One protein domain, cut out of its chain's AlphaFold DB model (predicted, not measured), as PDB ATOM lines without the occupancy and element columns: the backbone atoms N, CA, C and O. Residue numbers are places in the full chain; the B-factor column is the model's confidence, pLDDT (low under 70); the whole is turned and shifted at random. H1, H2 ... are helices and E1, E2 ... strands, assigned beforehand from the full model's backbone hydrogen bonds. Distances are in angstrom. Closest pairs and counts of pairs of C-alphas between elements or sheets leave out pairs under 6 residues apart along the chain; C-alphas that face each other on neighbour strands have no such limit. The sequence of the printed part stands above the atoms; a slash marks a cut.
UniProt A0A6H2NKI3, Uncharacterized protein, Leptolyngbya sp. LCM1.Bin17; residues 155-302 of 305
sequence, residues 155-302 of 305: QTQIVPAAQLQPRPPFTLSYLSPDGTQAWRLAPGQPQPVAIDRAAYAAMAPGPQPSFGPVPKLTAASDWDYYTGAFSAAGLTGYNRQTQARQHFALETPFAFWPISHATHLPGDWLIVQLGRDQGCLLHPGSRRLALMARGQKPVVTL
ATOM      1  N   GLN A 155     203.335 179.233 189.372       92.62
ATOM      2  CA  GLN A 155     204.164 178.055 189.133       92.62
ATOM      3  C   GLN A 155     204.045 177.538 187.706       92.62
ATOM      4  O   GLN A 155     204.952 176.826 187.289       92.62
ATOM      5  N   THR A 156     202.991 177.881 186.955       95.75
ATOM      6  CA  THR A 156     202.867 177.448 185.558       95.75
ATOM      7  C   THR A 156     203.220 178.542 184.561       95.75
ATOM      8  O   THR A 156     202.951 179.730 184.754       95.75
ATOM      9  N   GLN A 157     203.826 178.115 183.460       97.12
ATOM     10  CA  GLN A 157     203.991 178.910 182.262       97.12
ATOM     11  C   GLN A 157     202.799 178.655 181.340       97.12
ATOM     12  O   GLN A 157     202.600 177.539 180.852       97.12
ATOM     13  N   ILE A 158     202.027 179.706 181.081       97.31
ATOM     14  CA  ILE A 158     200.947 179.662 180.097       97.31
ATOM     15  C   ILE A 158     201.577 179.722 178.706       97.31
ATOM     16  O   ILE A 158     202.362 180.629 178.419       97.31
ATOM     17  N   VAL A 159     201.271 178.743 177.859       97.88
ATOM     18  CA  VAL A 159     201.830 178.617 176.509       97.88
ATOM     19  C   VAL A 159     200.733 178.362 175.475       97.88
ATOM     20  O   VAL A 159     199.703 177.781 175.814       97.88
ATOM     21  N   PRO A 160     200.951 178.732 174.199       97.12
ATOM     22  CA  PRO A 160     200.051 178.345 173.119       97.12
ATOM     23  C   PRO A 160     199.912 176.822 173.014       97.12
ATOM     24  O   PRO A 160     200.912 176.100 173.092       97.12
ATOM     25  N   ALA A 161     198.695 176.342 172.745       95.81
ATOM     26  CA  ALA A 161     198.382 174.913 172.622       95.81
ATOM     27  C   ALA A 161     199.299 174.167 171.640       95.81
ATOM     28  O   ALA A 161     199.736 173.058 171.931       95.81
ATOM     29  N   ALA A 162     199.685 174.800 170.526       94.75
ATOM     30  CA  ALA A 162     200.573 174.212 169.518       94.75
ATOM     31  C   ALA A 162     201.960 173.796 170.055       94.75
ATOM     32  O   ALA A 162     202.630 172.950 169.457       94.75
ATOM     33  N   GLN A 163     202.402 174.375 171.179       96.44
ATOM     34  CA  GLN A 163     203.680 174.035 171.808       96.44
ATOM     35  C   GLN A 163     203.597 172.837 172.770       96.44
ATOM     36  O   GLN A 163     204.628 172.425 173.316       96.44
ATOM     37  N   LEU A 164     202.394 172.311 173.021       95.50
ATOM     38  CA  LEU A 164     202.146 171.124 173.832       95.50
ATOM     39  C   LEU A 164     201.705 169.981 172.912       95.50
ATOM     40  O   LEU A 164     200.633 170.019 172.318       95.50
ATOM     41  N   GLN A 165     202.555 168.964 172.782       95.31
ATOM     42  CA  GLN A 165     202.337 167.833 171.875       95.31
ATOM     43  C   GLN A 165     202.444 166.518 172.655       95.31
ATOM     44  O   GLN A 165     203.500 165.877 172.636       95.31
ATOM     45  N   PRO A 166     201.390 166.130 173.395       95.06
ATOM     46  CA  PRO A 166     201.383 164.864 174.112       95.06
ATOM     47  C   PRO A 166     201.501 163.688 173.142       95.06
ATOM     48  O   PRO A 166     201.043 163.742 171.997       95.06
ATOM     49  N   ARG A 167     202.143 162.621 173.618       94.19
ATOM     50  CA  ARG A 167     202.319 161.365 172.887       94.19
ATOM     51  C   ARG A 167     201.800 160.211 173.757       94.19
ATOM     52  O   ARG A 167     202.270 160.089 174.888       94.19
ATOM     53  N   PRO A 168     200.882 159.365 173.253       95.00
ATOM     54  CA  PRO A 168     200.249 159.431 171.934       95.00
ATOM     55  C   PRO A 168     199.334 160.666 171.789       95.00
ATOM     56  O   PRO A 168     198.945 161.262 172.797       95.00
ATOM     57  N   PRO A 169     199.007 161.076 170.550       96.25
ATOM     58  CA  PRO A 169     198.022 162.131 170.333       96.25
ATOM     59  C   PRO A 169     196.645 161.687 170.853       96.25
ATOM     60  O   PRO A 169     196.390 160.493 170.969       96.25
ATOM     61  N   PHE A 170     195.748 162.628 171.148       96.88
ATOM     62  CA  PHE A 170     194.422 162.349 171.712       96.88
ATOM     63  C   PHE A 170     193.339 163.192 171.032       96.88
ATOM     64  O   PHE A 170     193.619 164.275 170.523       96.88
ATOM     65  N   THR A 171     192.094 162.719 171.052       97.31
ATOM     66  CA  THR A 171     190.935 163.503 170.604       97.31
ATOM     67  C   THR A 171     190.223 164.096 171.811       97.31
ATOM     68  O   THR A 171     189.907 163.378 172.760       97.31
ATOM     69  N   LEU A 172     189.948 165.400 171.772       97.69
ATOM     70  CA  LEU A 172     189.181 166.103 172.797       97.69
ATOM     71  C   LEU A 172     187.748 166.311 172.311       97.69
ATOM     72  O   LEU A 172     187.537 166.969 171.298       97.69
ATOM     73  N   SER A 173     186.761 165.800 173.038       98.00
ATOM     74  CA  SER A 173     185.346 166.100 172.798       98.00
ATOM     75  C   SER A 173     184.769 166.869 173.981       98.00
ATOM     76  O   SER A 173     185.095 166.573 175.125       98.00
ATOM     77  N   TYR A 174     183.934 167.871 173.740       97.69
ATOM     78  CA  TYR A 174     183.399 168.734 174.798       97.69
ATOM     79  C   TYR A 174     182.059 169.343 174.389       97.69
ATOM     80  O   TYR A 174     181.694 169.347 173.214       97.69
ATOM     81  N   LEU A 175     181.321 169.873 175.360       97.50
ATOM     82  CA  LEU A 175     180.102 170.638 175.106       97.50
ATOM     83  C   LEU A 175     180.414 172.131 175.028       97.50
ATOM     84  O   LEU A 175     181.296 172.620 175.730       97.50
ATOM     85  N   SER A 176     179.659 172.878 174.231       97.62
ATOM     86  CA  SER A 176     179.689 174.341 174.226       97.62
ATOM     87  C   SER A 176     179.454 174.920 175.636       97.62
ATOM     88  O   SER A 176     178.906 174.230 176.507       97.62
ATOM     89  N   PRO A 177     179.844 176.182 175.904       96.00
ATOM     90  CA  PRO A 177     179.673 176.795 177.226       96.00
ATOM     91  C   PRO A 177     178.229 176.775 177.763       96.00
ATOM     92  O   PRO A 177     178.020 176.636 178.964       96.00
ATOM     93  N   ASP A 178     177.232 176.856 176.881       96.12
ATOM     94  CA  ASP A 178     175.798 176.733 177.194       96.12
ATOM     95  C   ASP A 178     175.300 175.272 177.246       96.12
ATOM     96  O   ASP A 178     174.192 174.995 177.697       96.12
ATOM     97  N   GLY A 179     176.126 174.319 176.808       96.19
ATOM     98  CA  GLY A 179     175.848 172.886 176.845       96.19
ATOM     99  C   GLY A 179     174.932 172.389 175.735       96.19
ATOM    100  O   GLY A 179     174.458 171.254 175.817       96.19
ATOM    101  N   THR A 180     174.643 173.212 174.728       96.88
ATOM    102  CA  THR A 180     173.680 172.891 173.667       96.88
ATOM    103  C   THR A 180     174.299 172.065 172.541       96.88
ATOM    104  O   THR A 180     173.658 171.125 172.069       96.88
ATOM    105  N   GLN A 181     175.550 172.350 172.171       97.94
ATOM    106  CA  GLN A 181     176.257 171.744 171.045       97.94
ATOM    107  C   GLN A 181     177.475 170.945 171.512       97.94
ATOM    108  O   GLN A 181     178.180 171.352 172.434       97.94
ATOM    109  N   ALA A 182     177.744 169.813 170.862       98.19
ATOM    110  CA  ALA A 182     178.950 169.034 171.095       98.19
ATOM    111  C   ALA A 182     179.999 169.311 170.011       98.19
ATOM    112  O   ALA A 182     179.681 169.472 168.831       98.19
ATOM    113  N   TRP A 183     181.258 169.346 170.427       98.44
ATOM    114  CA  TRP A 183     182.412 169.669 169.601       98.44
ATOM    115  C   TRP A 183     183.495 168.613 169.772       98.44
ATOM    116  O   TRP A 183     183.631 168.012 170.839       98.44
ATOM    117  N   ARG A 184     184.288 168.415 168.723       97.88
ATOM    118  CA  ARG A 184     185.450 167.532 168.698       97.88
ATOM    119  C   ARG A 184     186.653 168.274 168.137       97.88
ATOM    120  O   ARG A 184     186.582 168.817 167.044       97.88
ATOM    121  N   LEU A 185     187.764 168.235 168.855       97.31
ATOM    122  CA  LEU A 185     189.068 168.711 168.418       97.31
ATOM    123  C   LEU A 185     189.997 167.497 168.287       97.31
ATOM    124  O   LEU A 185     190.444 166.934 169.289       97.31
ATOM    125  N   ALA A 186     190.233 167.057 167.050       95.44
ATOM    126  CA  ALA A 186     191.138 165.948 166.769       95.44
ATOM    127  C   ALA A 186     192.600 166.430 166.653       95.44
ATOM    128  O   ALA A 186     192.844 167.609 166.371       95.44
ATOM    129  N   PRO A 187     193.590 165.535 166.826       92.94
ATOM    130  CA  PRO A 187     195.000 165.873 166.652       92.94
ATOM    131  C   PRO A 187     195.281 166.541 165.303       92.94
ATOM    132  O   PRO A 187     194.855 166.052 164.259       92.94
ATOM    133  N   GLY A 188     196.019 167.653 165.323       89.19
ATOM    134  CA  GLY A 188     196.421 168.372 164.111       89.19
ATOM    135  C   GLY A 188     195.312 169.178 163.428       89.19
ATOM    136  O   GLY A 188     195.602 169.887 162.467       89.19
ATOM    137  N   GLN A 189     194.066 169.128 163.912       91.31
ATOM    138  CA  GLN A 189     193.009 169.992 163.395       91.31
ATOM    139  C   GLN A 189     193.123 171.397 164.004       91.31
ATOM    140  O   GLN A 189     193.221 171.527 165.225       91.31
ATOM    141  N   PRO A 190     193.087 172.463 163.183       89.75
ATOM    142  CA  PRO A 190     193.205 173.834 163.677       89.75
ATOM    143  C   PRO A 190     191.924 174.331 164.357       89.75
ATOM    144  O   PRO A 190     191.969 175.303 165.107       89.75
ATOM    145  N   GLN A 191     190.779 173.704 164.070       95.00
ATOM    146  CA  GLN A 191     189.471 174.108 164.573       95.00
ATOM    147  C   GLN A 191     188.645 172.888 164.995       95.00
ATOM    148  O   GLN A 191     188.789 171.817 164.398       95.00
ATOM    149  N   PRO A 192     187.773 173.044 166.004       97.44
ATOM    150  CA  PRO A 192     186.860 171.992 166.416       97.44
ATOM    151  C   PRO A 192     185.752 171.778 165.375       97.44
ATOM    152  O   PRO A 192     185.258 172.721 164.760       97.44
ATOM    153  N   VAL A 193     185.315 170.531 165.233       98.00
ATOM    154  CA  VAL A 193     184.205 170.120 164.368       98.00
ATOM    155  C   VAL A 193     182.994 169.789 165.232       98.00
ATOM    156  O   VAL A 193     183.124 169.126 166.263       98.00
ATOM    157  N   ALA A 194     181.813 170.256 164.829       98.12
ATOM    158  CA  ALA A 194     180.569 169.911 165.506       98.12
ATOM    159  C   ALA A 194     180.292 168.405 165.377       98.12
ATOM    160  O   ALA A 194     180.460 167.823 164.304       98.12
ATOM    161  N   ILE A 195     179.851 167.780 166.462       97.94
ATOM    162  CA  ILE A 195     179.450 166.373 166.482       97.94
ATOM    163  C   ILE A 195     178.040 166.235 167.042       97.94
ATOM    164  O   ILE A 195     177.540 167.118 167.742       97.94
ATOM    165  N   ASP A 196     177.407 165.106 166.740       97.44
ATOM    166  CA  ASP A 196     176.123 164.772 167.334       97.44
ATOM    167  C   ASP A 196     176.232 164.675 168.869       97.44
ATOM    168  O   ASP A 196     177.192 164.133 169.428       97.44
ATOM    169  N   ARG A 197     175.238 165.227 169.569       95.69
ATOM    170  CA  ARG A 197     175.246 165.289 171.034       95.69
ATOM    171  C   ARG A 197     175.034 163.915 171.667       95.69
ATOM    172  O   ARG A 197     175.599 163.666 172.732       95.69
ATOM    173  N   ALA A 198     174.262 163.029 171.036       95.44
ATOM    174  CA  ALA A 198     174.115 161.658 171.515       95.44
ATOM    175  C   ALA A 198     175.423 160.876 171.317       95.44
ATOM    176  O   ALA A 198     175.841 160.161 172.225       95.44
ATOM    177  N   ALA A 199     176.136 161.104 170.209       95.88
ATOM    178  CA  ALA A 199     177.481 160.567 170.005       95.88
ATOM    179  C   ALA A 199     178.473 161.056 171.077       95.88
ATOM    180  O   ALA A 199     179.274 160.268 171.574       95.88
ATOM    181  N   TYR A 200     178.402 162.327 171.490       95.88
ATOM    182  CA  TYR A 200     179.168 162.822 172.640       95.88
ATOM    183  C   TYR A 200     178.781 162.120 173.950       95.88
ATOM    184  O   TYR A 200     179.660 161.666 174.682       95.88
ATOM    185  N   ALA A 201     177.483 161.991 174.235       93.88
ATOM    186  CA  ALA A 201     177.001 161.346 175.455       93.88
ATOM    187  C   ALA A 201     177.422 159.869 175.545       93.88
ATOM    188  O   ALA A 201     177.728 159.399 176.635       93.88
ATOM    189  N   ALA A 202     177.502 159.168 174.410       93.50
ATOM    190  CA  ALA A 202     177.979 157.789 174.342       93.50
ATOM    191  C   ALA A 202     179.481 157.642 174.659       93.50
ATOM    192  O   ALA A 202     179.901 156.580 175.110       93.50
ATOM    193  N   MET A 203     180.291 158.688 174.443       92.25
ATOM    194  CA  MET A 203     181.721 158.691 174.791       92.25
ATOM    195  C   MET A 203     181.973 159.005 176.269       92.25
ATOM    196  O   MET A 203     183.017 158.632 176.799       92.25
ATOM    197  N   ALA A 204     181.063 159.725 176.931       84.44
ATOM    198  CA  ALA A 204     181.219 160.094 178.331       84.44
ATOM    199  C   ALA A 204     180.987 158.855 179.222       84.44
ATOM    200  O   ALA A 204     179.873 158.325 179.248       84.44
ATOM    201  N   PRO A 205     182.002 158.366 179.957       66.94
ATOM    202  CA  PRO A 205     181.862 157.165 180.770       66.94
ATOM    203  C   PRO A 205     180.967 157.461 181.978       66.94
ATOM    204  O   PRO A 205     181.435 157.990 182.982       66.94
ATOM    205  N   GLY A 206     179.674 157.141 181.874       71.25
ATOM    206  CA  GLY A 206     178.697 157.329 182.951       71.25
ATOM    207  C   GLY A 206     178.711 158.743 183.563       71.25
ATOM    208  O   GLY A 206     179.189 159.699 182.948       71.25
ATOM    209  N   PRO A 207     178.179 158.929 184.781       71.69
ATOM    210  CA  PRO A 207     178.365 160.176 185.510       71.69
ATOM    211  C   PRO A 207     179.841 160.313 185.912       71.69
ATOM    212  O   PRO A 207     180.254 159.824 186.962       71.69
ATOM    213  N   GLN A 208     180.648 160.978 185.077       71.00
ATOM    214  CA  GLN A 208     181.999 161.372 185.470       71.00
ATOM    215  C   GLN A 208     181.911 162.307 186.680       71.00
ATOM    216  O   GLN A 208     181.241 163.344 186.604       71.00
ATOM    217  N   PRO A 209     182.572 161.976 187.798       78.88
ATOM    218  CA  PRO A 209     182.591 162.874 188.931       78.88
ATOM    219  C   PRO A 209     183.377 164.134 188.546       78.88
ATOM    220  O   PRO A 209     184.513 164.064 188.084       78.88
ATOM    221  N   SER A 210     182.776 165.308 188.756       89.62
ATOM    222  CA  SER A 210     183.451 166.593 188.525       89.62
ATOM    223  C   SER A 210     184.715 166.739 189.382       89.62
ATOM    224  O   SER A 210     185.646 167.435 188.982       89.62
ATOM    225  N   PHE A 211     184.736 166.086 190.548       94.12
ATOM    226  CA  PHE A 211     185.771 166.184 191.573       94.12
ATOM    227  C   PHE A 211     186.123 164.804 192.134       94.12
ATOM    228  O   PHE A 211     185.260 163.930 192.190       94.12
ATOM    229  N   GLY A 212     187.353 164.624 192.606       95.31
ATOM    230  CA  GLY A 212     187.830 163.381 193.211       95.31
ATOM    231  C   GLY A 212     189.042 162.793 192.483       95.31
ATOM    232  O   GLY A 212     189.816 163.547 191.889       95.31
ATOM    233  N   PRO A 213     189.251 161.465 192.557       96.44
ATOM    234  CA  PRO A 213     190.346 160.798 191.858       96.44
ATOM    235  C   PRO A 213     190.260 161.029 190.347       96.44
ATOM    236  O   PRO A 213     189.205 160.843 189.741       96.44
ATOM    237  N   VAL A 214     191.377 161.414 189.733       96.44
ATOM    238  CA  VAL A 214     191.452 161.662 188.293       96.44
ATOM    239  C   VAL A 214     191.570 160.325 187.546       96.44
ATOM    240  O   VAL A 214     192.524 159.582 187.799       96.44
ATOM    241  N   PRO A 215     190.649 159.998 186.619       95.06
ATOM    242  CA  PRO A 215     190.728 158.774 185.830       95.06
ATOM    243  C   PRO A 215     191.983 158.759 184.951       95.06
ATOM    244  O   PRO A 215     192.331 159.761 184.320       95.06
ATOM    245  N   LYS A 216     192.642 157.599 184.890       94.94
ATOM    246  CA  LYS A 216     193.846 157.374 184.086       94.94
ATOM    247  C   LYS A 216     193.502 156.632 182.802       94.94
ATOM    248  O   LYS A 216     192.917 155.556 182.849       94.94
ATOM    249  N   LEU A 217     193.950 157.163 181.669       94.00
ATOM    250  CA  LEU A 217     193.958 156.476 180.371       94.00
ATOM    251  C   LEU A 217     195.295 155.760 180.112       94.00
ATOM    252  O   LEU A 217     195.647 155.457 178.977       94.00
ATOM    253  N   THR A 218     196.075 155.529 181.167       89.88
ATOM    254  CA  THR A 218     197.358 154.829 181.127       89.88
ATOM    255  C   THR A 218     197.568 154.045 182.418       89.88
ATOM    256  O   THR A 218     197.236 154.525 183.502       89.88
ATOM    257  N   ALA A 219     198.159 152.855 182.314       86.50
ATOM    258  CA  ALA A 219     198.658 152.118 183.477       86.50
ATOM    259  C   ALA A 219     200.075 152.569 183.887       86.50
ATOM    260  O   ALA A 219     200.501 152.344 185.017       86.50
ATOM    261  N   ALA A 220     200.803 153.221 182.977       90.12
ATOM    262  CA  ALA A 220     202.204 153.588 183.144       90.12
ATOM    263  C   ALA A 220     202.347 154.994 183.751       90.12
ATOM    264  O   ALA A 220     202.708 155.941 183.054       90.12
ATOM    265  N   SER A 221     202.014 155.139 185.039       95.06
ATOM    266  CA  SER A 221     202.349 156.332 185.824       95.06
ATOM    267  C   SER A 221     202.345 156.065 187.333       95.06
ATOM    268  O   SER A 221     201.436 155.434 187.886       95.06
ATOM    269  N   ASP A 222     203.343 156.621 188.016       96.94
ATOM    270  CA  ASP A 222     203.438 156.630 189.477       96.94
ATOM    271  C   ASP A 222     202.682 157.788 190.129       96.94
ATOM    272  O   ASP A 222     202.565 157.821 191.354       96.94
ATOM    273  N   TRP A 223     202.170 158.726 189.331       97.88
ATOM    274  CA  TRP A 223     201.401 159.860 189.819       97.88
ATOM    275  C   TRP A 223     199.930 159.505 189.977       97.88
ATOM    276  O   TRP A 223     199.300 158.988 189.057       97.88
ATOM    277  N   ASP A 224     199.377 159.848 191.131       97.75
ATOM    278  CA  ASP A 224     197.947 159.880 191.397       97.75
ATOM    279  C   ASP A 224     197.505 161.333 191.528       97.75
ATOM    280  O   ASP A 224     198.090 162.106 192.292       97.75
ATOM    281  N   TYR A 225     196.476 161.707 190.774       97.50
ATOM    282  CA  TYR A 225     195.924 163.054 190.796       97.50
ATOM    283  C   TYR A 225     194.518 163.058 191.385       97.50
ATOM    284  O   TYR A 225     193.740 162.123 191.192       97.50
ATOM    285  N   TYR A 226     194.190 164.150 192.071       97.44
ATOM    286  CA  TYR A 226     192.892 164.394 192.684       97.44
ATOM    287  C   TYR A 226     192.464 165.839 192.440       97.44
ATOM    288  O   TYR A 226     193.251 166.765 192.647       97.44
ATOM    289  N   THR A 227     191.214 166.041 192.034       96.56
ATOM    290  CA  THR A 227     190.584 167.363 191.970       96.56
ATOM    291  C   THR A 227     189.714 167.597 193.199       96.56
ATOM    292  O   THR A 227     188.966 166.719 193.629       96.56
ATOM    293  N   GLY A 228     189.805 168.784 193.790       93.19
ATOM    294  CA  GLY A 228     188.983 169.162 194.935       93.19
ATOM    295  C   GLY A 228     187.724 169.933 194.540       93.19
ATOM    296  O   GLY A 228     187.723 170.672 193.560       93.19
ATOM    297  N   ALA A 229     186.662 169.808 195.340       88.62
ATOM    298  CA  ALA A 229     185.367 170.456 195.091       88.62
ATOM    299  C   ALA A 229     185.394 171.996 195.156       88.62
ATOM    300  O   ALA A 229     184.490 172.660 194.653       88.62
ATOM    301  N   PHE A 230     186.432 172.568 195.770       87.88
ATOM    302  CA  PHE A 230     186.617 174.009 195.926       87.88
ATOM    303  C   PHE A 230     187.829 174.487 195.124       87.88
ATOM    304  O   PHE A 230     188.811 173.758 194.984       87.88
ATOM    305  N   SER A 231     187.810 175.742 194.670       87.62
ATOM    306  CA  SER A 231     188.907 176.342 193.894       87.62
ATOM    307  C   SER A 231     190.263 176.269 194.605       87.62
ATOM    308  O   SER A 231     191.260 175.965 193.957       87.62
ATOM    309  N   ALA A 232     190.288 176.455 195.932       86.81
ATOM    310  CA  ALA A 232     191.489 176.304 196.766       86.81
ATOM    311  C   ALA A 232     192.079 174.894 196.747       86.81
ATOM    312  O   ALA A 232     193.282 174.714 196.871       86.81
ATOM    313  N   ALA A 233     191.210 173.883 196.678       90.25
ATOM    314  CA  ALA A 233     191.631 172.491 196.713       90.25
ATOM    315  C   ALA A 233     192.238 172.068 195.366       90.25
ATOM    316  O   ALA A 233     193.101 171.190 195.337       90.25
ATOM    317  N   GLY A 234     191.827 172.735 194.280       94.06
ATOM    318  CA  GLY A 234     192.499 172.700 192.987       94.06
ATOM    319  C   GLY A 234     192.744 171.284 192.470       94.06
ATOM    320  O   GLY A 234     191.878 170.413 192.551       94.06
ATOM    321  N   LEU A 235     193.941 171.073 191.934       96.50
ATOM    322  CA  LEU A 235     194.468 169.793 191.483       96.50
ATOM    323  C   LEU A 235     195.686 169.439 192.333       96.50
ATOM    324  O   LEU A 235     196.681 170.165 192.330       96.50
ATOM    325  N   THR A 236     195.631 168.300 193.012       97.19
ATOM    326  CA  THR A 236     196.744 167.770 193.803       97.19
ATOM    327  C   THR A 236     197.278 166.502 193.154       97.19
ATOM    328  O   THR A 236     196.506 165.608 192.824       97.19
ATOM    329  N   GLY A 237     198.592 166.433 192.962       97.44
ATOM    330  CA  GLY A 237     199.308 165.263 192.466       97.44
ATOM    331  C   GLY A 237     200.220 164.682 193.538       97.44
ATOM    332  O   GLY A 237     200.905 165.429 194.242       97.44
ATOM    333  N   TYR A 238     200.253 163.359 193.642       97.81
ATOM    334  CA  TYR A 238     201.133 162.614 194.537       97.81
ATOM    335  C   TYR A 238     201.857 161.509 193.771       97.81
ATOM    336  O   TYR A 238     201.222 160.696 193.106       97.81
ATOM    337  N   ASN A 239     203.185 161.480 193.859       97.94
ATOM    338  CA  ASN A 239     203.987 160.421 193.261       97.94
ATOM    339  C   ASN A 239     204.227 159.304 194.284       97.94
ATOM    340  O   ASN A 239     204.872 159.527 195.310       97.94
ATOM    341  N   ARG A 240     203.748 158.094 193.987       96.75
ATOM    342  CA  ARG A 240     203.823 156.944 194.902       96.75
ATOM    343  C   ARG A 240     205.253 156.506 195.213       96.75
ATOM    344  O   ARG A 240     205.523 156.092 196.335       96.75
ATOM    345  N   GLN A 241     206.164 156.615 194.248       97.00
ATOM    346  CA  GLN A 241     207.549 156.168 194.414       97.00
ATOM    347  C   GLN A 241     208.409 157.219 195.121       97.00
ATOM    348  O   GLN A 241     209.080 156.920 196.104       97.00
ATOM    349  N   THR A 242     208.372 158.463 194.645       97.38
ATOM    350  CA  THR A 242     209.258 159.536 195.128       97.38
ATOM    351  C   THR A 242     208.685 160.321 196.300       97.38
ATOM    352  O   THR A 242     209.386 161.155 196.867       97.38
ATOM    353  N   GLN A 243     207.412 160.100 196.650       97.44
ATOM    354  CA  GLN A 243     206.663 160.879 197.645       97.44
ATOM    355  C   GLN A 243     206.500 162.366 197.283       97.44
ATOM    356  O   GLN A 243     206.035 163.163 198.103       97.44
ATOM    357  N   ALA A 244     206.855 162.761 196.054       96.75
ATOM    358  CA  ALA A 244     206.718 164.130 195.587       96.75
ATOM    359  C   ALA A 244     205.246 164.562 195.561       96.75
ATOM    360  O   ALA A 244     204.349 163.781 195.232       96.75
ATOM    361  N   ARG A 245     205.006 165.836 195.882       96.62
ATOM    362  CA  ARG A 245     203.676 166.454 195.871       96.62
ATOM    363  C   ARG A 245     203.661 167.661 194.954       96.62
ATOM    364  O   ARG A 245     204.624 168.425 194.905       96.62
ATOM    365  N   GLN A 246     202.551 167.842 194.256       96.25
ATOM    366  CA  GLN A 246     202.292 169.009 193.423       96.25
ATOM    367  C   GLN A 246     200.877 169.510 193.679       96.25
ATOM    368  O   GLN A 246     199.976 168.714 193.942       96.25
ATOM    369  N   HIS A 247     200.686 170.825 193.618       95.44
ATOM    370  CA  HIS A 247     199.393 171.439 193.879       95.44
ATOM    371  C   HIS A 247     199.178 172.662 192.987       95.44
ATOM    372  O   HIS A 247     199.943 173.628 193.037       95.44
ATOM    373  N   PHE A 248     198.113 172.628 192.192       95.81
ATOM    374  CA  PHE A 248     197.733 173.686 191.264       95.81
ATOM    375  C   PHE A 248     196.348 174.209 191.627       95.81
ATOM    376  O   PHE A 248     195.365 173.479 191.531       95.81
ATOM    377  N   ALA A 249     196.262 175.479 192.006       94.06
ATOM    378  CA  ALA A 249     195.006 176.146 192.316       94.06
ATOM    379  C   ALA A 249     195.011 177.583 191.788       94.06
ATOM    380  O   ALA A 249     196.060 178.235 191.704       94.06
ATOM    381  N   LEU A 250     193.825 178.070 191.431       91.88
ATOM    382  CA  LEU A 250     193.589 179.480 191.156       91.88
ATOM    383  C   LEU A 250     192.412 179.962 191.990       91.88
ATOM    384  O   LEU A 250     191.246 179.755 191.645       91.88
ATOM    385  N   GLU A 251     192.750 180.639 193.076       88.12
ATOM    386  CA  GLU A 251     191.781 181.277 193.942       88.12
ATOM    387  C   GLU A 251     192.316 182.643 194.375       88.12
ATOM    388  O   GLU A 251     193.348 182.765 195.030       88.12
ATOM    389  N   THR A 252     191.615 183.690 193.967       87.06
ATOM    390  CA  THR A 252     191.835 185.068 194.394       87.06
ATOM    391  C   THR A 252     190.489 185.681 194.776       87.06
ATOM    392  O   THR A 252     189.442 185.141 194.401       87.06
ATOM    393  N   PRO A 253     190.472 186.836 195.465       81.44
ATOM    394  CA  PRO A 253     189.224 187.550 195.744       81.44
ATOM    395  C   PRO A 253     188.398 187.879 194.486       81.44
ATOM    396  O   PRO A 253     187.177 188.011 194.556       81.44
ATOM    397  N   PHE A 254     189.048 187.986 193.323       85.62
ATOM    398  CA  PHE A 254     188.410 188.381 192.065       85.62
ATOM    399  C   PHE A 254     188.165 187.191 191.125       85.62
ATOM    400  O   PHE A 254     187.125 187.117 190.466       85.62
ATOM    401  N   ALA A 255     189.094 186.236 191.070       88.88
ATOM    402  CA  ALA A 255     189.049 185.090 190.172       88.88
ATOM    403  C   ALA A 255     189.222 183.784 190.951       88.88
ATOM    404  O   ALA A 255     190.273 183.537 191.537       88.88
ATOM    405  N   PHE A 256     188.210 182.924 190.911       90.19
ATOM    406  CA  PHE A 256     188.272 181.581 191.466       90.19
ATOM    407  C   PHE A 256     187.750 180.591 190.429       90.19
ATOM    408  O   PHE A 256     186.597 180.661 189.996       90.19
ATOM    409  N   TRP A 257     188.605 179.662 190.017       93.62
ATOM    410  CA  TRP A 257     188.249 178.650 189.029       93.62
ATOM    411  C   TRP A 257     188.477 177.260 189.610       93.62
ATOM    412  O   TRP A 257     189.632 176.847 189.735       93.62
ATOM    413  N   PRO A 258     187.403 176.521 189.953       94.31
ATOM    414  CA  PRO A 258     187.554 175.126 190.330       94.31
ATOM    415  C   PRO A 258     188.162 174.340 189.170       94.31
ATOM    416  O   PRO A 258     187.857 174.604 188.004       94.31
ATOM    417  N   ILE A 259     189.014 173.371 189.502       96.38
ATOM    418  CA  ILE A 259     189.552 172.414 188.539       96.38
ATOM    419  C   ILE A 259     188.661 171.178 188.587       96.38
ATOM    420  O   ILE A 259     188.480 170.588 189.648       96.38
ATOM    421  N   SER A 260     188.076 170.802 187.454       96.88
ATOM    422  CA  SER A 260     187.116 169.698 187.362       96.88
ATOM    423  C   SER A 260     187.321 168.863 186.100       96.88
ATOM    424  O   SER A 260     188.118 169.242 185.242       96.88
ATOM    425  N   HIS A 261     186.604 167.737 185.990       96.56
ATOM    426  CA  HIS A 261     186.574 166.881 184.789       96.56
ATOM    427  C   HIS A 261     187.978 166.553 184.260       96.56
ATOM    428  O   HIS A 261     188.267 166.657 183.069       96.56
ATOM    429  N   ALA A 262     188.888 166.244 185.182       97.19
ATOM    430  CA  ALA A 262     190.266 165.974 184.830       97.19
ATOM    431  C   ALA A 262     190.404 164.564 184.234       97.19
ATOM    432  O   ALA A 262     189.695 163.647 184.633       97.19
ATOM    433  N   THR A 263     191.332 164.373 183.302       96.94
ATOM    434  CA  THR A 263     191.716 163.063 182.760       96.94
ATOM    435  C   THR A 263     193.234 162.990 182.647       96.94
ATOM    436  O   THR A 263     193.859 163.900 182.097       96.94
ATOM    437  N   HIS A 264     193.827 161.911 183.158       97.19
ATOM    438  CA  HIS A 264     195.270 161.672 183.155       97.19
ATOM    439  C   HIS A 264     195.671 160.809 181.963       97.19
ATOM    440  O   HIS A 264     195.233 159.670 181.813       97.19
ATOM    441  N   LEU A 265     196.488 161.388 181.090       97.12
ATOM    442  CA  LEU A 265     196.942 160.817 179.828       97.12
ATOM    443  C   LEU A 265     198.354 160.212 179.970       97.12
ATOM    444  O   LEU A 265     199.079 160.552 180.910       97.12
ATOM    445  N   PRO A 266     198.787 159.345 179.030       96.69
ATOM    446  CA  PRO A 266     200.168 158.864 178.983       96.69
ATOM    447  C   PRO A 266     201.191 160.007 178.984       96.69
ATOM    448  O   PRO A 266     200.953 161.055 178.389       96.69
ATOM    449  N   GLY A 267     202.335 159.797 179.644       96.19
ATOM    450  CA  GLY A 267     203.375 160.822 179.799       96.19
ATOM    451  C   GLY A 267     203.035 161.914 180.820       96.19
ATOM    452  O   GLY A 267     203.555 163.017 180.713       96.19
ATOM    453  N   ASP A 268     202.139 161.625 181.768       97.06
ATOM    454  CA  ASP A 268     201.723 162.528 182.852       97.06
ATOM    455  C   ASP A 268     201.085 163.845 182.407       97.06
ATOM    456  O   ASP A 268     201.077 164.837 183.135       97.06
ATOM    457  N   TRP A 269     200.482 163.847 181.222       97.81
ATOM    458  CA  TRP A 269     199.657 164.958 180.767       97.81
ATOM    459  C   TRP A 269     198.278 164.906 181.414       97.81
ATOM    460  O   TRP A 269     197.724 163.836 181.664       97.81
ATOM    461  N   LEU A 270     197.695 166.076 181.645       98.00
ATOM    462  CA  LEU A 270     196.367 166.219 182.219       98.00
ATOM    463  C   LEU A 270     195.515 167.104 181.319       98.00
ATOM    464  O   LEU A 270     195.888 168.240 181.030       98.00
ATOM    465  N   ILE A 271     194.348 166.607 180.921       97.94
ATOM    466  CA  ILE A 271     193.261 167.471 180.459       97.94
ATOM    467  C   ILE A 271     192.423 167.825 181.669       97.94
ATOM    468  O   ILE A 271     192.053 166.937 182.425       97.94
ATOM    469  N   VAL A 272     192.143 169.108 181.866       98.00
ATOM    470  CA  VAL A 272     191.330 169.605 182.979       98.00
ATOM    471  C   VAL A 272     190.360 170.668 182.488       98.00
ATOM    472  O   VAL A 272     190.644 171.380 181.528       98.00
ATOM    473  N   GLN A 273     189.234 170.825 183.175       97.88
ATOM    474  CA  GLN A 273     188.375 171.991 183.024       97.88
ATOM    475  C   GLN A 273     188.662 172.993 184.145       97.88
ATOM    476  O   GLN A 273     188.462 172.681 185.319       97.88
ATOM    477  N   LEU A 274     189.074 174.207 183.783       96.69
ATOM    478  CA  LEU A 274     189.158 175.351 184.686       96.69
ATOM    479  C   LEU A 274     187.850 176.147 184.647       96.69
ATOM    480  O   LEU A 274     187.378 176.568 183.588       96.69
ATOM    481  N   GLY A 275     187.258 176.382 185.814       95.12
ATOM    482  CA  GLY A 275     186.017 177.140 185.913       95.12
ATOM    483  C   GLY A 275     184.862 176.428 185.205       95.12
ATOM    484  O   GLY A 275     184.668 175.220 185.355       95.12
ATOM    485  N   ARG A 276     184.056 177.187 184.459       94.94
ATOM    486  CA  ARG A 276     182.851 176.657 183.804       94.94
ATOM    487  C   ARG A 276     183.107 176.106 182.409       94.94
ATOM    488  O   ARG A 276     182.376 175.218 181.993       94.94
ATOM    489  N   ASP A 277     184.095 176.640 181.700       96.81
ATOM    490  CA  ASP A 277     184.163 176.461 180.253       96.81
ATOM    491  C   ASP A 277     185.581 176.543 179.666       96.81
ATOM    492  O   ASP A 277     185.729 176.834 178.484       96.81
ATOM    493  N   GLN A 278     186.642 176.346 180.449       97.75
ATOM    494  CA  GLN A 278     188.010 176.400 179.922       97.75
ATOM    495  C   GLN A 278     188.651 175.016 179.966       97.75
ATOM    496  O   GLN A 278     189.124 174.578 181.012       97.75
ATOM    497  N   GLY A 279     188.670 174.324 178.828       97.62
ATOM    498  CA  GLY A 279     189.387 173.063 178.671       97.62
ATOM    499  C   GLY A 279     190.876 173.331 178.480       97.62
ATOM    500  O   GLY A 279     191.270 173.943 177.485       97.62
ATOM    501  N   CYS A 280     191.703 172.883 179.416       98.19
ATOM    502  CA  CYS A 280     193.137 173.133 179.433       98.19
ATOM    503  C   CYS A 280     193.947 171.835 179.396       98.19
ATOM    504  O   CYS A 280     193.549 170.826 179.975       98.19
ATOM    505  N   LEU A 281     195.113 171.896 178.752       98.19
ATOM    506  CA  LEU A 281     196.134 170.854 178.777       98.19
ATOM    507  C   LEU A 281     197.272 171.299 179.695       98.19
ATOM    508  O   LEU A 281     197.884 172.343 179.471       98.19
ATOM    509  N   LEU A 282     197.549 170.504 180.722       98.12
ATOM    510  CA  LEU A 282     198.586 170.734 181.719       98.12
ATOM    511  C   LEU A 282     199.633 169.619 181.637       98.12
ATOM    512  O   LEU A 282     199.291 168.439 181.622       98.12
ATOM    513  N   HIS A 283     200.910 169.995 181.646       97.81
ATOM    514  CA  HIS A 283     202.017 169.080 181.913       97.81
ATOM    515  C   HIS A 283     202.671 169.458 183.245       97.81
ATOM    516  O   HIS A 283     203.461 170.409 183.288       97.81
ATOM    517  N   PRO A 284     202.358 168.747 184.342       96.69
ATOM    518  CA  PRO A 284     202.820 169.111 185.677       96.69
ATOM    519  C   PRO A 284     204.349 169.103 185.811       96.69
ATOM    520  O   PRO A 284     204.916 169.997 186.438       96.69
ATOM    521  N   GLY A 285     205.034 168.165 185.142       96.25
ATOM    522  CA  GLY A 285     206.496 168.039 185.188       96.25
ATOM    523  C   GLY A 285     207.248 169.241 184.604       96.25
ATOM    524  O   GLY A 285     208.223 169.699 185.191       96.25
ATOM    525  N   SER A 286     206.771 169.799 183.487       97.12
ATOM    526  CA  SER A 286     207.355 171.017 182.887       97.12
ATOM    527  C   SER A 286     206.654 172.298 183.329       97.12
ATOM    528  O   SER A 286     207.067 173.386 182.934       97.12
ATOM    529  N   ARG A 287     205.593 172.174 184.137       97.19
ATOM    530  CA  ARG A 287     204.728 173.262 184.595       97.19
ATOM    531  C   ARG A 287     204.213 174.134 183.450       97.19
ATOM    532  O   ARG A 287     204.190 175.356 183.554       97.19
ATOM    533  N   ARG A 288     203.799 173.518 182.344       98.00
ATOM    534  CA  ARG A 288     203.235 174.233 181.189       98.00
ATOM    535  C   ARG A 288     201.743 173.974 181.089       98.00
ATOM    536  O   ARG A 288     201.310 172.834 181.233       98.00
ATOM    537  N   LEU A 289     200.985 175.030 180.830       98.06
ATOM    538  CA  LEU A 289     199.530 175.008 180.737       98.06
ATOM    539  C   LEU A 289     199.102 175.703 179.445       98.06
ATOM    540  O   LEU A 289     199.579 176.797 179.156       98.06
ATOM    541  N   ALA A 290     198.195 175.098 178.688       97.94
ATOM    542  CA  ALA A 290     197.592 175.723 177.517       97.94
ATOM    543  C   ALA A 290     196.070 175.655 177.586       97.94
ATOM    544  O   ALA A 290     195.504 174.644 178.005       97.94
ATOM    545  N   LEU A 291     195.409 176.716 177.130       97.88
ATOM    546  CA  LEU A 291     193.985 176.685 176.824       97.88
ATOM    547  C   LEU A 291     193.792 175.951 175.491       97.88
ATOM    548  O   LEU A 291     194.326 176.371 174.469       97.88
ATOM    549  N   MET A 292     193.051 174.844 175.507       97.25
ATOM    550  CA  MET A 292     192.791 174.019 174.320       97.25
ATOM    551  C   MET A 292     191.475 174.401 173.649       97.25
ATOM    552  O   MET A 292     191.396 174.471 172.427       97.25
ATOM    553  N   ALA A 293     190.432 174.617 174.452       97.25
ATOM    554  CA  ALA A 293     189.092 174.891 173.956       97.25
ATOM    555  C   ALA A 293     188.238 175.637 174.985       97.25
ATOM    556  O   ALA A 293     188.476 175.564 176.194       97.25
ATOM    557  N   ARG A 294     187.198 176.317 174.485       97.62
ATOM    558  CA  ARG A 294     186.125 176.887 175.303       97.62
ATOM    559  C   ARG A 294     184.908 175.970 175.276       97.62
ATOM    560  O   ARG A 294     184.294 175.780 174.228       97.62
ATOM    561  N   GLY A 295     184.583 175.399 176.424       96.94
ATOM    562  CA  GLY A 295     183.514 174.435 176.599       96.94
ATOM    563  C   GLY A 295     183.625 173.666 177.908       96.94
ATOM    564  O   GLY A 295     184.601 173.789 178.648       96.94
ATOM    565  N   GLN A 296     182.601 172.878 178.196       96.62
ATOM    566  CA  GLN A 296     182.449 172.142 179.444       96.62
ATOM    567  C   GLN A 296     182.495 170.629 179.220       96.62
ATOM    568  O   GLN A 296     182.219 170.136 178.123       96.62
ATOM    569  N   LYS A 297     182.789 169.899 180.296       96.38
ATOM    570  CA  LYS A 297     182.823 168.437 180.370       96.38
ATOM    571  C   LYS A 297     183.750 167.826 179.305       96.38
ATOM    572  O   LYS A 297     183.287 167.098 178.428       96.38
ATOM    573  N   PRO A 298     185.053 168.152 179.310       97.31
ATOM    574  CA  PRO A 298     185.987 167.546 178.372       97.31
ATOM    575  C   PRO A 298     186.022 166.020 178.548       97.31
ATOM    576  O   PRO A 298     186.162 165.513 179.656       97.31
ATOM    577  N   VAL A 299     185.920 165.301 177.436       96.88
ATOM    578  CA  VAL A 299     186.094 163.852 177.327       96.88
ATOM    579  C   VAL A 299     187.259 163.607 176.383       96.88
ATOM    580  O   VAL A 299     187.334 164.204 175.307       96.88
ATOM    581  N   VAL A 300     188.173 162.734 176.789       96.12
ATOM    582  CA  VAL A 300     189.367 162.412 176.012       96.12
ATOM    583  C   VAL A 300     189.308 160.969 175.548       96.12
ATOM    584  O   VAL A 300     189.014 160.079 176.340       96.12
ATOM    585  N   THR A 301     189.638 160.743 174.279       95.94
ATOM    586  CA  THR A 301     189.837 159.403 173.719       95.94
ATOM    587  C   THR A 301     191.231 159.276 173.114       95.94
ATOM    588  O   THR A 301     191.779 160.234 172.552       95.94
ATOM    589  N   LEU A 302     191.826 158.091 173.259       95.38
ATOM    590  CA  LEU A 302     193.117 157.756 172.666       95.38
ATOM    591  C   LEU A 302     192.904 156.991 171.345       95.38
ATOM    592  O   LEU A 302     191.877 156.342 171.162       95.38
TER     593      LEU A 302
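This is residues 155 to 302 of the 305 residues of an uncharacterized protein of Leptolyngbya sp. LCM1.Bin17 (UniProt A0A6H2NKI3). Two four-stranded sheets, E3 E2 E1 E11 and E7 E8 E9 E10, stand face to face as a sandwich; the short helix H1 covers the first, and a smaller third sheet, E4 E5 E6, meets the second at its edge strand E7. The 148 printed residues hold one named helix and eleven named strands, in the order E1 E2 E3 H1 E4 E5 E6 E7 E8 E9 E10 E11, and each sheet is antiparallel throughout in the order given. The class is mostly strand, though only 65 residues are in named elements, under half. The whole is compact and rounded, with a radius of gyration of the C-alphas of 14.6 A and spans of 43 by 37 by 31 A.

Residues 157 to 158 pair in parallel with residues 288 to 289 of E10, residues 288 to 294. E1, residues 171 to 175, E2, 182 to 185, and E3, 193 to 195, form a meander, each strand the antiparallel neighbour of the one before; N 174 and O 183 are 2.9 A apart, N 193 and O 184 2.8 A, both within hydrogen-bond range. H1, residues 197 to 203, is on this sheet at a height of 8.6 A and runs slantwise to the strands, at 48 degrees to E1 on the local plane. It lies only just over E1, with 3 of its 7 C-alphas; the closest C-alphas of the two are those of Ser 173 and Tyr 200, 7.0 A apart. Every O i to N i+4 pair of H1 is within hydrogen-bond range. E4, residues 223 to 227, E5, 235 to 239, and E6, 245 to 248, form a second meander, with N 226 and O 236 2.8 A apart and N 237 and O 246 2.8 A. The closest C-alphas of E4 and E7, residues 259 to 265, are those of Thr 227 and Ile 259, 6.2 A apart. E7, E8, residues 269 to 274, E9, 278 to 283, and E10 form a third meander, strongly twisted; N 263 and O 271 are 2.8 A apart, N 272 and O 280 2.9 A, N 281 and O 290 2.9 A. E11, residues 296 to 301, is the antiparallel neighbour of E1, with N 173 and O 299 2.8 A apart. In the sandwich, two sheets face to face, the best planes are 22 degrees apart; the closest C-alphas of E7 and E11 are those of His 261 and Lys 297, 6.0 A.

E1 begins at C-alpha 171, (190.935, 163.503, 170.604). H1 measures 10.0 A from first to last C-alpha, E7 16.3 A and E10 18.3 A. E11, 15.8 A, ends at C-alpha 301, (189.837, 159.403, 173.719).

The C-alphas of Thr 180 and Thr 242 are the two farthest apart, at 43.6 A. The printed part has no cut. The link from H1 to E4, 19 residues, is long. The mean pLDDT of the printed part is 94.6; residue 205 is under 70.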